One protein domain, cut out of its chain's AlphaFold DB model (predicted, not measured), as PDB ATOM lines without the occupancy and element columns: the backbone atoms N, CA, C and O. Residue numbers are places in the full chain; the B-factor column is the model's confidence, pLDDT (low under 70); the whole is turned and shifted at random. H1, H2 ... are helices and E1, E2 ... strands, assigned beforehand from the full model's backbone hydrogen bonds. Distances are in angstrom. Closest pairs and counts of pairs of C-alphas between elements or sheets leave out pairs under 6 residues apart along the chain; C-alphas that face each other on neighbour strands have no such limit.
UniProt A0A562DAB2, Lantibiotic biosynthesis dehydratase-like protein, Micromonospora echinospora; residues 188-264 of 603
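AT A GLANCE: This is residues 188 to 264 of the 603 residues of the protein "Lantibiotic biosynthesis dehydratase-like protein" of Micromonospora echinospora (UniProt A0A562DAB2). Helix H1 sits in the middle of an elongated body, with the small sheet E2-E3-E4 at one end and helix H2 at the other. H3, the longest helix, runs along the length, crosses H1 and covers edge strand E6 of a second small sheet, E5-E1-E6. The printed part has 77 residues, with three named helices and six named strands in the order E1 E2 E3 E4 H1 E5 H2 H3 E6; both sheets are antiparallel and the class is mixed. It is compact, with a radius of gyration of the C-alphas of 11.6 A and spans of 37 by 24 by 18 A.

HOW THE PARTS SIT: E1, residues 188 to 190, is the inner strand between E5, residues 225 to 227, and E6, residues 261 to 263; N 188 and O 226, and N 189 and O 262, are 2.8 A apart, within hydrogen-bond range. E2, residues 195 to 197, E3, residues 200 to 203, and E4, residues 206 to 210, form a meander of two hairpins, each strand the antiparallel neighbour of the one before; N 195 and O 202, and N 201 and O 209, are 2.9 A apart. H1, residues 213 to 222, only grazes this sheet, with residues 215 to 220. H2, residues 228 to 239, touches H1 at a steep tilt of 56 degrees, opposite ways; the closest C-alphas, of Cys 221 and Val 235, are 6.1 A apart. H3, residues 245 to 258, touches H1 about perpendicular, at 88 degrees; the closest C-alphas, of Glu 215 and Val 251, are 6.1 A apart. H3 is over E6, at a height over the sheet of 8.9 A, giving two layers, a helix on one face of a sheet. E5, H2, H3 and E6 form a split strand-helix-strand unit, with E1 between its strands and a right-handed crossover. Every O i to N i+4 pair is within hydrogen-bond range in H1 and H3, and 7 of 8 in H2.

IN THESE COORDINATES: E1 begins at C-alpha 188 (40.494, -5.243, 31.819). H1 is 14.1 A long, H2 15.2 A, and H3 19.9 A, from C-alpha 245 (37.854, -17.058, 39.353). E6 ends at C-alpha 263 (36.603, -4.220, 33.395).

THE WHOLE: The two C-alphas farthest apart, of Arg 205 and Pro 241, are 37.4 A apart. The printed part has no cut, its links between named elements are tight, and no printed residue is under 70 in pLDDT.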
ATOM      1  N   VAL A 188      40.086  -5.965  30.615       93.00
ATOM      2  CA  VAL A 188      40.494  -5.243  31.819       93.00
ATOM      3  C   VAL A 188      41.547  -4.220  31.396       93.00
ATOM      4  O   VAL A 188      42.567  -4.580  30.818       93.00
ATOM      5  N   THR A 189      41.296  -2.933  31.630       90.44
ATOM      6  CA  THR A 189      42.177  -1.819  31.234       90.44
ATOM      7  C   THR A 189      42.508  -0.963  32.447       90.44
ATOM      8  O   THR A 189      41.590  -0.482  33.109       90.44
ATOM      9  N   VAL A 190      43.788  -0.721  32.727       89.50
ATOM     10  CA  VAL A 190      44.195   0.209  33.794       89.50
ATOM     11  C   VAL A 190      43.743   1.635  33.457       89.50
ATOM     12  O   VAL A 190      43.715   2.036  32.290       89.50
ATOM     13  N   ASP A 191      43.342   2.408  34.470       85.31
ATOM     14  CA  ASP A 191      42.968   3.809  34.276       85.31
ATOM     15  C   ASP A 191      44.176   4.595  33.743       85.31
ATOM     16  O   ASP A 191      45.195   4.726  34.416       85.31
ATOM     17  N   GLN A 192      44.046   5.137  32.530       79.31
ATOM     18  CA  GLN A 192      45.114   5.847  31.821       79.31
ATOM     19  C   GLN A 192      45.520   7.171  32.485       79.31
ATOM     20  O   GLN A 192      46.538   7.751  32.117       79.31
ATOM     21  N   ALA A 193      44.712   7.687  33.417       76.38
ATOM     22  CA  ALA A 193      45.081   8.835  34.238       76.38
ATOM     23  C   ALA A 193      45.925   8.443  35.458       76.38
ATOM     24  O   ALA A 193      46.397   9.329  36.167       76.38
ATOM     25  N   GLY A 194      46.044   7.148  35.754       81.25
ATOM     26  CA  GLY A 194      46.710   6.664  36.949       81.25
ATOM     27  C   GLY A 194      48.061   6.023  36.693       81.25
ATOM     28  O   GLY A 194      48.376   5.579  35.591       81.25
ATOM     29  N   LEU A 195      48.858   5.983  37.752       85.81
ATOM     30  CA  LEU A 195      50.186   5.398  37.768       85.81
ATOM     31  C   LEU A 195      50.335   4.521  39.011       85.81
ATOM     32  O   LEU A 195      49.936   4.910  40.109       85.81
ATOM     33  N   LEU A 196      50.942   3.351  38.831       88.88
ATOM     34  CA  LEU A 196      51.399   2.513  39.931       88.88
ATOM     35  C   LEU A 196      52.756   3.036  40.431       88.88
ATOM     36  O   LEU A 196      53.714   3.095  39.660       88.88
ATOM     37  N   ARG A 197      52.825   3.438  41.702       87.38
ATOM     38  CA  ARG A 197      54.053   3.806  42.417       87.38
ATOM     39  C   ARG A 197      54.172   2.914  43.638       87.38
ATOM     40  O   ARG A 197      53.404   3.086  44.582       87.38
ATOM     41  N   ASP A 198      55.115   1.980  43.594       88.44
ATOM     42  CA  ASP A 198      55.257   0.945  44.618       88.44
ATOM     43  C   ASP A 198      53.884   0.285  44.877       88.44
ATOM     44  O   ASP A 198      53.161  -0.037  43.933       88.44
ATOM     45  N   ASP A 199      53.455   0.192  46.136       92.81
ATOM     46  CA  ASP A 199      52.158  -0.362  46.535       92.81
ATOM     47  C   ASP A 199      51.012   0.668  46.511       92.81
ATOM     48  O   ASP A 199      50.065   0.585  47.290       92.81
ATOM     49  N   THR A 200      51.085   1.706  45.675       93.00
ATOM     50  CA  THR A 200      50.069   2.769  45.630       93.00
ATOM     51  C   THR A 200      49.696   3.148  44.207       93.00
ATOM     52  O   THR A 200      50.544   3.446  43.369       93.00
ATOM     53  N   PHE A 201      48.394   3.234  43.941       92.62
ATOM     54  CA  PHE A 201      47.881   3.771  42.687       92.62
ATOM     55  C   PHE A 201      47.511   5.253  42.834       92.62
ATOM     56  O   PHE A 201      46.592   5.614  43.579       92.62
ATOM     57  N   VAL A 202      48.228   6.122  42.121       87.38
ATOM     58  CA  VAL A 202      48.069   7.586  42.166       87.38
ATOM     59  C   VAL A 202      47.396   8.106  40.899       87.38
ATOM     60  O   VAL A 202      47.614   7.562  39.822       87.38
ATOM     61  N   ARG A 203      46.561   9.146  41.018       83.00
ATOM     62  CA  ARG A 203      45.849   9.796  39.901       83.00
ATOM     63  C   ARG A 203      45.642  11.283  40.203       83.00
ATOM     64  O   ARG A 203      45.438  11.615  41.369       83.00
ATOM     65  N   PRO A 204      45.540  12.145  39.180       74.75
ATOM     66  CA  PRO A 204      45.050  13.507  39.356       74.75
ATOM     67  C   PRO A 204      43.664  13.549  40.021       74.75
ATOM     68  O   PRO A 204      42.794  12.718  39.728       74.75
ATOM     69  N   ARG A 205      43.435  14.548  40.877       73.81
ATOM     70  CA  ARG A 205      42.183  14.864  41.593       73.81
ATOM     71  C   ARG A 205      41.682  13.794  42.555       73.81
ATOM     72  O   ARG A 205      40.554  13.887  43.044       73.81
ATOM     73  N   ARG A 206      42.457  12.741  42.798       76.88
ATOM     74  CA  ARG A 206      42.087  11.657  43.708       76.88
ATOM     75  C   ARG A 206      43.246  11.371  44.639       76.88
ATOM     76  O   ARG A 206      44.394  11.346  44.219       76.88
ATOM     77  N   GLY A 207      42.918  11.110  45.901       78.81
ATOM     78  CA  GLY A 207      43.917  10.669  46.863       78.81
ATOM     79  C   GLY A 207      44.617   9.383  46.397       78.81
ATOM     80  O   GLY A 207      44.017   8.598  45.644       78.81
ATOM     81  N   PRO A 208      45.869   9.163  46.838       87.38
ATOM     82  CA  PRO A 208      46.562   7.901  46.619       87.38
ATOM     83  C   PRO A 208      45.689   6.743  47.107       87.38
ATOM     84  O   PRO A 208      45.047   6.841  48.154       87.38
ATOM     85  N   HIS A 209      45.650   5.659  46.341       92.25
ATOM     86  CA  HIS A 209      44.959   4.436  46.723       92.25
ATOM     87  C   HIS A 209      45.998   3.370  47.086       92.25
ATOM     88  O   HIS A 209      46.620   2.825  46.171       92.25
ATOM     89  N   PRO A 210      46.226   3.105  48.389       96.19
ATOM     90  CA  PRO A 210      47.103   2.026  48.822       96.19
ATOM     91  C   PRO A 210      46.543   0.688  48.348       96.19
ATOM     92  O   PRO A 210      45.351   0.429  48.522       96.19
ATOM     93  N   LEU A 211      47.399  -0.134  47.757       97.50
ATOM     94  CA  LEU A 211      47.056  -1.452  47.253       97.50
ATOM     95  C   LEU A 211      47.403  -2.503  48.303       97.50
ATOM     96  O   LEU A 211      48.468  -2.488  48.917       97.50
ATOM     97  N   THR A 212      46.504  -3.458  48.484       97.25
ATOM     98  CA  THR A 212      46.821  -4.728  49.137       97.25
ATOM     99  C   THR A 212      47.795  -5.541  48.277       97.25
ATOM    100  O   THR A 212      47.915  -5.319  47.072       97.25
ATOM    101  N   ALA A 213      48.457  -6.542  48.867       96.31
ATOM    102  CA  ALA A 213      49.368  -7.422  48.127       96.31
ATOM    103  C   ALA A 213      48.686  -8.116  46.928       96.31
ATOM    104  O   ALA A 213      49.279  -8.234  45.857       96.31
ATOM    105  N   ASP A 214      47.422  -8.520  47.093       97.31
ATOM    106  CA  ASP A 214      46.606  -9.117  46.031       97.31
ATOM    107  C   ASP A 214      46.331  -8.117  44.896       97.31
ATOM    108  O   ASP A 214      46.471  -8.450  43.720       97.31
ATOM    109  N   GLU A 215      45.960  -6.882  45.238       97.62
ATOM    110  CA  GLU A 215      45.702  -5.816  44.267       97.62
ATOM    111  C   GLU A 215      46.970  -5.425  43.505       97.62
ATOM    112  O   GLU A 215      46.940  -5.337  42.277       97.62
ATOM    113  N   HIS A 216      48.092  -5.254  44.208       96.88
ATOM    114  CA  HIS A 216      49.387  -4.955  43.602       96.88
ATOM    115  C   HIS A 216      49.829  -6.071  42.643       96.88
ATOM    116  O   HIS A 216      50.242  -5.794  41.512       96.88
ATOM    117  N   LEU A 217      49.687  -7.339  43.049       96.50
ATOM    118  CA  LEU A 217      49.988  -8.487  42.194       96.50
ATOM    119  C   LEU A 217      49.133  -8.480  40.921       96.50
ATOM    120  O   LEU A 217      49.670  -8.648  39.825       96.50
ATOM    121  N   VAL A 218      47.819  -8.266  41.053       96.88
ATOM    122  CA  VAL A 218      46.891  -8.217  39.915       96.88
ATOM    123  C   VAL A 218      47.241  -7.076  38.962       96.88
ATOM    124  O   VAL A 218      47.318  -7.306  37.758       96.88
ATOM    125  N   MET A 219      47.508  -5.870  39.475       95.25
ATOM    126  CA  MET A 219      47.904  -4.728  38.643       95.25
ATOM    127  C   MET A 219      49.238  -4.970  37.924       95.25
ATOM    128  O   MET A 219      49.360  -4.664  36.740       95.25
ATOM    129  N   THR A 220      50.207  -5.585  38.605       93.69
ATOM    130  CA  THR A 220      51.511  -5.931  38.019       93.69
ATOM    131  C   THR A 220      51.378  -6.990  36.922       93.69
ATOM    132  O   THR A 220      51.980  -6.854  35.861       93.69
ATOM    133  N   CYS A 221      50.568  -8.031  37.148       94.81
ATOM    134  CA  CYS A 221      50.333  -9.097  36.168       94.81
ATOM    135  C   CYS A 221      49.539  -8.615  34.947       94.81
ATOM    136  O   CYS A 221      49.749  -9.118  33.846       94.81
ATOM    137  N   LEU A 222      48.620  -7.666  35.138       93.00
ATOM    138  CA  LEU A 222      47.799  -7.102  34.069       93.00
ATOM    139  C   LEU A 222      48.614  -6.227  33.105       93.00
ATOM    140  O   LEU A 222      48.349  -6.230  31.903       93.00
ATOM    141  N   GLY A 223      49.573  -5.451  33.616       87.31
ATOM    142  CA  GLY A 223      50.209  -4.393  32.834       87.31
ATOM    143  C   GLY A 223      49.202  -3.291  32.485       87.31
ATOM    144  O   GLY A 223      48.522  -2.776  33.366       87.31
ATOM    145  N   GLU A 224      49.094  -2.912  31.208       81.81
ATOM    146  CA  GLU A 224      48.167  -1.851  30.769       81.81
ATOM    147  C   GLU A 224      46.770  -2.376  30.385       81.81
ATOM    148  O   GLU A 224      45.758  -1.729  30.676       81.81
ATOM    149  N   VAL A 225      46.702  -3.533  29.713       85.56
ATOM    150  CA  VAL A 225      45.453  -4.126  29.212       85.56
ATOM    151  C   VAL A 225      45.555  -5.653  29.145       85.56
ATOM    152  O   VAL A 225      46.608  -6.185  28.802       85.56
ATOM    153  N   GLY A 226      44.450  -6.352  29.403       88.81
ATOM    154  CA  GLY A 226      44.356  -7.813  29.311       88.81
ATOM    155  C   GLY A 226      42.912  -8.309  29.402       88.81
ATOM    156  O   GLY A 226      41.986  -7.506  29.335       88.81
ATOM    157  N   HIS A 227      42.713  -9.617  29.571       91.81
ATOM    158  CA  HIS A 227      41.402 -10.246  29.797       91.81
ATOM    159  C   HIS A 227      41.432 -11.049  31.097       91.81
ATOM    160  O   HIS A 227      42.489 -11.544  31.486       91.81
ATOM    161  N   ALA A 228      40.304 -11.158  31.807       91.06
ATOM    162  CA  ALA A 228      40.298 -11.771  33.140       91.06
ATOM    163  C   ALA A 228      40.636 -13.277  33.115       91.06
ATOM    164  O   ALA A 228      41.272 -13.782  34.042       91.06
ATOM    165  N   ASP A 229      40.274 -13.982  32.043       87.44
ATOM    166  CA  ASP A 229      40.620 -15.388  31.812       87.44
ATOM    167  C   ASP A 229      42.130 -15.603  31.604       87.44
ATOM    168  O   ASP A 229      42.734 -16.438  32.281       87.44
ATOM    169  N   GLU A 230      42.757 -14.806  30.738       92.44
ATOM    170  CA  GLU A 230      44.209 -14.785  30.506       92.44
ATOM    171  C   GLU A 230      44.970 -14.345  31.778       92.44
ATOM    172  O   GLU A 230      45.996 -14.926  32.162       92.44
ATOM    173  N   LEU A 231      44.436 -13.344  32.484       95.19
ATOM    174  CA  LEU A 231      45.013 -12.786  33.704       95.19
ATOM    175  C   LEU A 231      45.031 -13.804  34.846       95.19
ATOM    176  O   LEU A 231      46.016 -13.865  35.578       95.19
ATOM    177  N   LEU A 232      43.998 -14.642  34.982       96.19
ATOM    178  CA  LEU A 232      43.964 -15.680  36.013       96.19
ATOM    179  C   LEU A 232      45.148 -16.647  35.891       96.19
ATOM    180  O   LEU A 232      45.736 -17.021  36.905       96.19
ATOM    181  N   GLY A 233      45.522 -17.034  34.667       94.69
ATOM    182  CA  GLY A 233      46.696 -17.879  34.429       94.69
ATOM    183  C   GLY A 233      47.994 -17.203  34.879       94.69
ATOM    184  O   GLY A 233      48.804 -17.812  35.580       94.69
ATOM    185  N   THR A 234      48.144 -15.922  34.549       95.50
ATOM    186  CA  THR A 234      49.324 -15.116  34.899       95.50
ATOM    187  C   THR A 234      49.441 -14.910  36.412       95.50
ATOM    188  O   THR A 234      50.497 -15.146  36.998       95.50
ATOM    189  N   VAL A 235      48.335 -14.559  37.072       96.88
ATOM    190  CA  VAL A 235      48.289 -14.360  38.526       96.88
ATOM    191  C   VAL A 235      48.521 -15.676  39.272       96.88
ATOM    192  O   VAL A 235      49.218 -15.678  40.280       96.88
ATOM    193  N   ARG A 236      48.028 -16.817  38.774       96.69
ATOM    194  CA  ARG A 236      48.336 -18.138  39.356       96.69
ATOM    195  C   ARG A 236      49.814 -18.488  39.274       96.69
ATOM    196  O   ARG A 236      50.358 -19.030  40.231       96.69
ATOM    197  N   ALA A 237      50.454 -18.190  38.145       95.56
ATOM    198  CA  ALA A 237      51.878 -18.448  37.969       95.56
ATOM    199  C   ALA A 237      52.735 -17.615  38.939       95.56
ATOM    200  O   ALA A 237      53.741 -18.111  39.437       95.56
ATOM    201  N   ALA A 238      52.318 -16.380  39.237       95.38
ATOM    202  CA  ALA A 238      53.054 -15.470  40.114       95.38
ATOM    203  C   ALA A 238      52.688 -15.600  41.609       95.38
ATOM    204  O   ALA A 238      53.561 -15.530  42.468       95.38
ATOM    205  N   GLY A 239      51.406 -15.784  41.927       93.56
ATOM    206  CA  GLY A 239      50.858 -15.791  43.287       93.56
ATOM    207  C   GLY A 239      50.495 -17.172  43.833       93.56
ATOM    208  O   GLY A 239      50.196 -17.291  45.016       93.56
ATOM    209  N   GLY A 240      50.519 -18.223  43.011       94.31
ATOM    210  CA  GLY A 240      50.251 -19.605  43.411       94.31
ATOM    211  C   GLY A 240      48.839 -20.123  43.078       94.31
ATOM    212  O   GLY A 240      47.953 -19.378  42.652       94.31
ATOM    213  N   PRO A 241      48.592 -21.432  43.288       92.12
ATOM    214  CA  PRO A 241      47.402 -22.130  42.786       92.12
ATOM    215  C   PRO A 241      46.094 -21.779  43.512       92.12
ATOM    216  O   PRO A 241      45.020 -22.124  43.030       92.12
ATOM    217  N   HIS A 242      46.167 -21.097  44.656       93.31
ATOM    218  CA  HIS A 242      44.999 -20.684  45.439       93.31
ATOM    219  C   HIS A 242      44.187 -19.558  44.778       93.31
ATOM    220  O   HIS A 242      43.094 -19.234  45.237       93.31
ATOM    221  N   TRP A 243      44.727 -18.927  43.733       97.38
ATOM    222  CA  TRP A 243      43.981 -17.980  42.919       97.38
ATOM    223  C   TRP A 243      42.927 -18.715  42.102       97.38
ATOM    224  O   TRP A 243      43.219 -19.650  41.356       97.38
ATOM    225  N   ASP A 244      41.681 -18.281  42.211       95.94
ATOM    226  CA  ASP A 244      40.565 -18.797  41.435       95.94
ATOM    227  C   ASP A 244      39.753 -17.650  40.819       95.94
ATOM    228  O   ASP A 244      40.032 -16.465  41.034       95.94
ATOM    229  N   ARG A 245      38.745 -18.016  40.018       95.81
ATOM    230  CA  ARG A 245      37.854 -17.058  39.353       95.81
ATOM    231  C   ARG A 245      37.191 -16.121  40.364       95.81
ATOM    232  O   ARG A 245      37.130 -14.918  40.125       95.81
ATOM    233  N   ARG A 246      36.740 -16.640  41.509       96.00
ATOM    234  CA  ARG A 246      36.056 -15.861  42.552       96.00
ATOM    235  C   ARG A 246      36.979 -14.821  43.185       96.00
ATOM    236  O   ARG A 246      36.576 -13.667  43.325       96.00
ATOM    237  N   ARG A 247      38.203 -15.206  43.551       97.00
ATOM    238  CA  ARG A 247      39.181 -14.305  44.169       97.00
ATOM    239  C   ARG A 247      39.611 -13.213  43.200       97.00
ATOM    240  O   ARG A 247      39.545 -12.044  43.565       97.00
ATOM    241  N   LEU A 248      39.961 -13.569  41.960       97.38
ATOM    242  CA  LEU A 248      40.325 -12.569  40.952       97.38
ATOM    243  C   LEU A 248      39.163 -11.604  40.676       97.38
ATOM    244  O   LEU A 248      39.381 -10.398  40.632       97.38
ATOM    245  N   THR A 249      37.929 -12.110  40.591       96.81
ATOM    246  CA  THR A 249      36.725 -11.272  40.437       96.81
ATOM    247  C   THR A 249      36.602 -10.258  41.579       96.81
ATOM    248  O   THR A 249      36.433  -9.069  41.326       96.81
ATOM    249  N   GLY A 250      36.762 -10.697  42.834       97.31
ATOM    250  CA  GLY A 250      36.688  -9.813  44.002       97.31
ATOM    251  C   GLY A 250      37.755  -8.710  44.014       97.31
ATOM    252  O   GLY A 250      37.464  -7.577  44.410       97.31
ATOM    253  N   VAL A 251      38.966  -9.017  43.541       97.88
ATOM    254  CA  VAL A 251      40.052  -8.030  43.413       97.88
ATOM    255  C   VAL A 251      39.763  -7.046  42.278       97.88
ATOM    256  O   VAL A 251      39.835  -5.836  42.493       97.88
ATOM    257  N   LEU A 252      39.358  -7.531  41.099       97.00
ATOM    258  CA  LEU A 252      39.005  -6.675  39.961       97.00
ATOM    259  C   LEU A 252      37.843  -5.729  40.289       97.00
ATOM    260  O   LEU A 252      37.916  -4.543  39.965       97.00
ATOM    261  N   ASP A 253      36.806  -6.201  40.984       96.31
ATOM    262  CA  ASP A 253      35.687  -5.351  41.406       96.31
ATOM    263  C   ASP A 253      36.118  -4.282  42.418       96.31
ATOM    264  O   ASP A 253      35.631  -3.149  42.381       96.31
ATOM    265  N   THR A 254      37.047  -4.608  43.319       96.69
ATOM    266  CA  THR A 254      37.588  -3.637  44.283       96.69
ATOM    267  C   THR A 254      38.407  -2.562  43.578       96.69
ATOM    268  O   THR A 254      38.122  -1.374  43.755       96.69
ATOM    269  N   LEU A 255      39.307  -2.957  42.676       95.56
ATOM    270  CA  LEU A 255      40.089  -2.032  41.854       95.56
ATOM    271  C   LEU A 255      39.202  -1.174  40.937       95.56
ATOM    272  O   LEU A 255      39.435   0.028  40.803       95.56
ATOM    273  N   GLN A 256      38.148  -1.744  40.346       93.50
ATOM    274  CA  GLN A 256      37.179  -0.996  39.541       93.50
ATOM    275  C   GLN A 256      36.413   0.036  40.378       93.50
ATOM    276  O   GLN A 256      36.283   1.192  39.962       93.50
ATOM    277  N   ARG A 257      35.937  -0.336  41.576       92.25
ATOM    278  CA  ARG A 257      35.265   0.597  42.502       92.25
ATOM    279  C   ARG A 257      36.193   1.727  42.946       92.25
ATOM    280  O   ARG A 257      35.766   2.882  42.978       92.25
ATOM    281  N   ALA A 258      37.464   1.420  43.205       91.25
ATOM    282  CA  ALA A 258      38.499   2.415  43.487       91.25
ATOM    283  C   ALA A 258      38.847   3.284  42.259       91.25
ATOM    284  O   ALA A 258      39.428   4.365  42.387       91.25
ATOM    285  N   GLY A 259      38.449   2.850  41.058       88.69
ATOM    286  CA  GLY A 259      38.719   3.516  39.790       88.69
ATOM    287  C   GLY A 259      40.137   3.306  39.276       88.69
ATOM    288  O   GLY A 259      40.653   4.181  38.589       88.69
ATOM    289  N   CYS A 260      40.808   2.230  39.687       91.75
ATOM    290  CA  CYS A 260      42.169   1.893  39.256       91.75
ATOM    291  C   CYS A 260      42.190   1.247  37.870       91.75
ATOM    292  O   CYS A 260      43.172   1.364  37.146       91.75
ATOM    293  N   LEU A 261      41.091   0.597  37.492       92.25
ATOM    294  CA  LEU A 261      40.907  -0.046  36.199       92.25
ATOM    295  C   LEU A 261      39.438   0.007  35.761       92.25
ATOM    296  O   LEU A 261      38.550   0.369  36.538       92.25
ATOM    297  N   HIS A 262      39.199  -0.371  34.511       90.62
ATOM    298  CA  HIS A 262      37.895  -0.643  33.915       90.62
ATOM    299  C   HIS A 262      37.872  -2.080  33.399       90.62
ATOM    300  O   HIS A 262      38.733  -2.458  32.610       90.62
ATOM    301  N   TRP A 263      36.884  -2.856  33.824       93.19
ATOM    302  CA  TRP A 263      36.603  -4.220  33.395       93.19
ATOM    303  C   TRP A 263      35.199  -4.266  32.783       93.19
ATOM    304  O   TRP A 263      34.190  -4.170  33.489       93.19
ATOM    305  N   GLY A 264      35.148  -4.340  31.455       92.25
ATOM    306  CA  GLY A 264      33.915  -4.209  30.682       92.25
ATOM    307  C   GLY A 264      34.185  -3.926  29.206       92.25
ATOM    308  O   GLY A 264      35.340  -3.879  28.782       92.25
TER     309      GLY A 264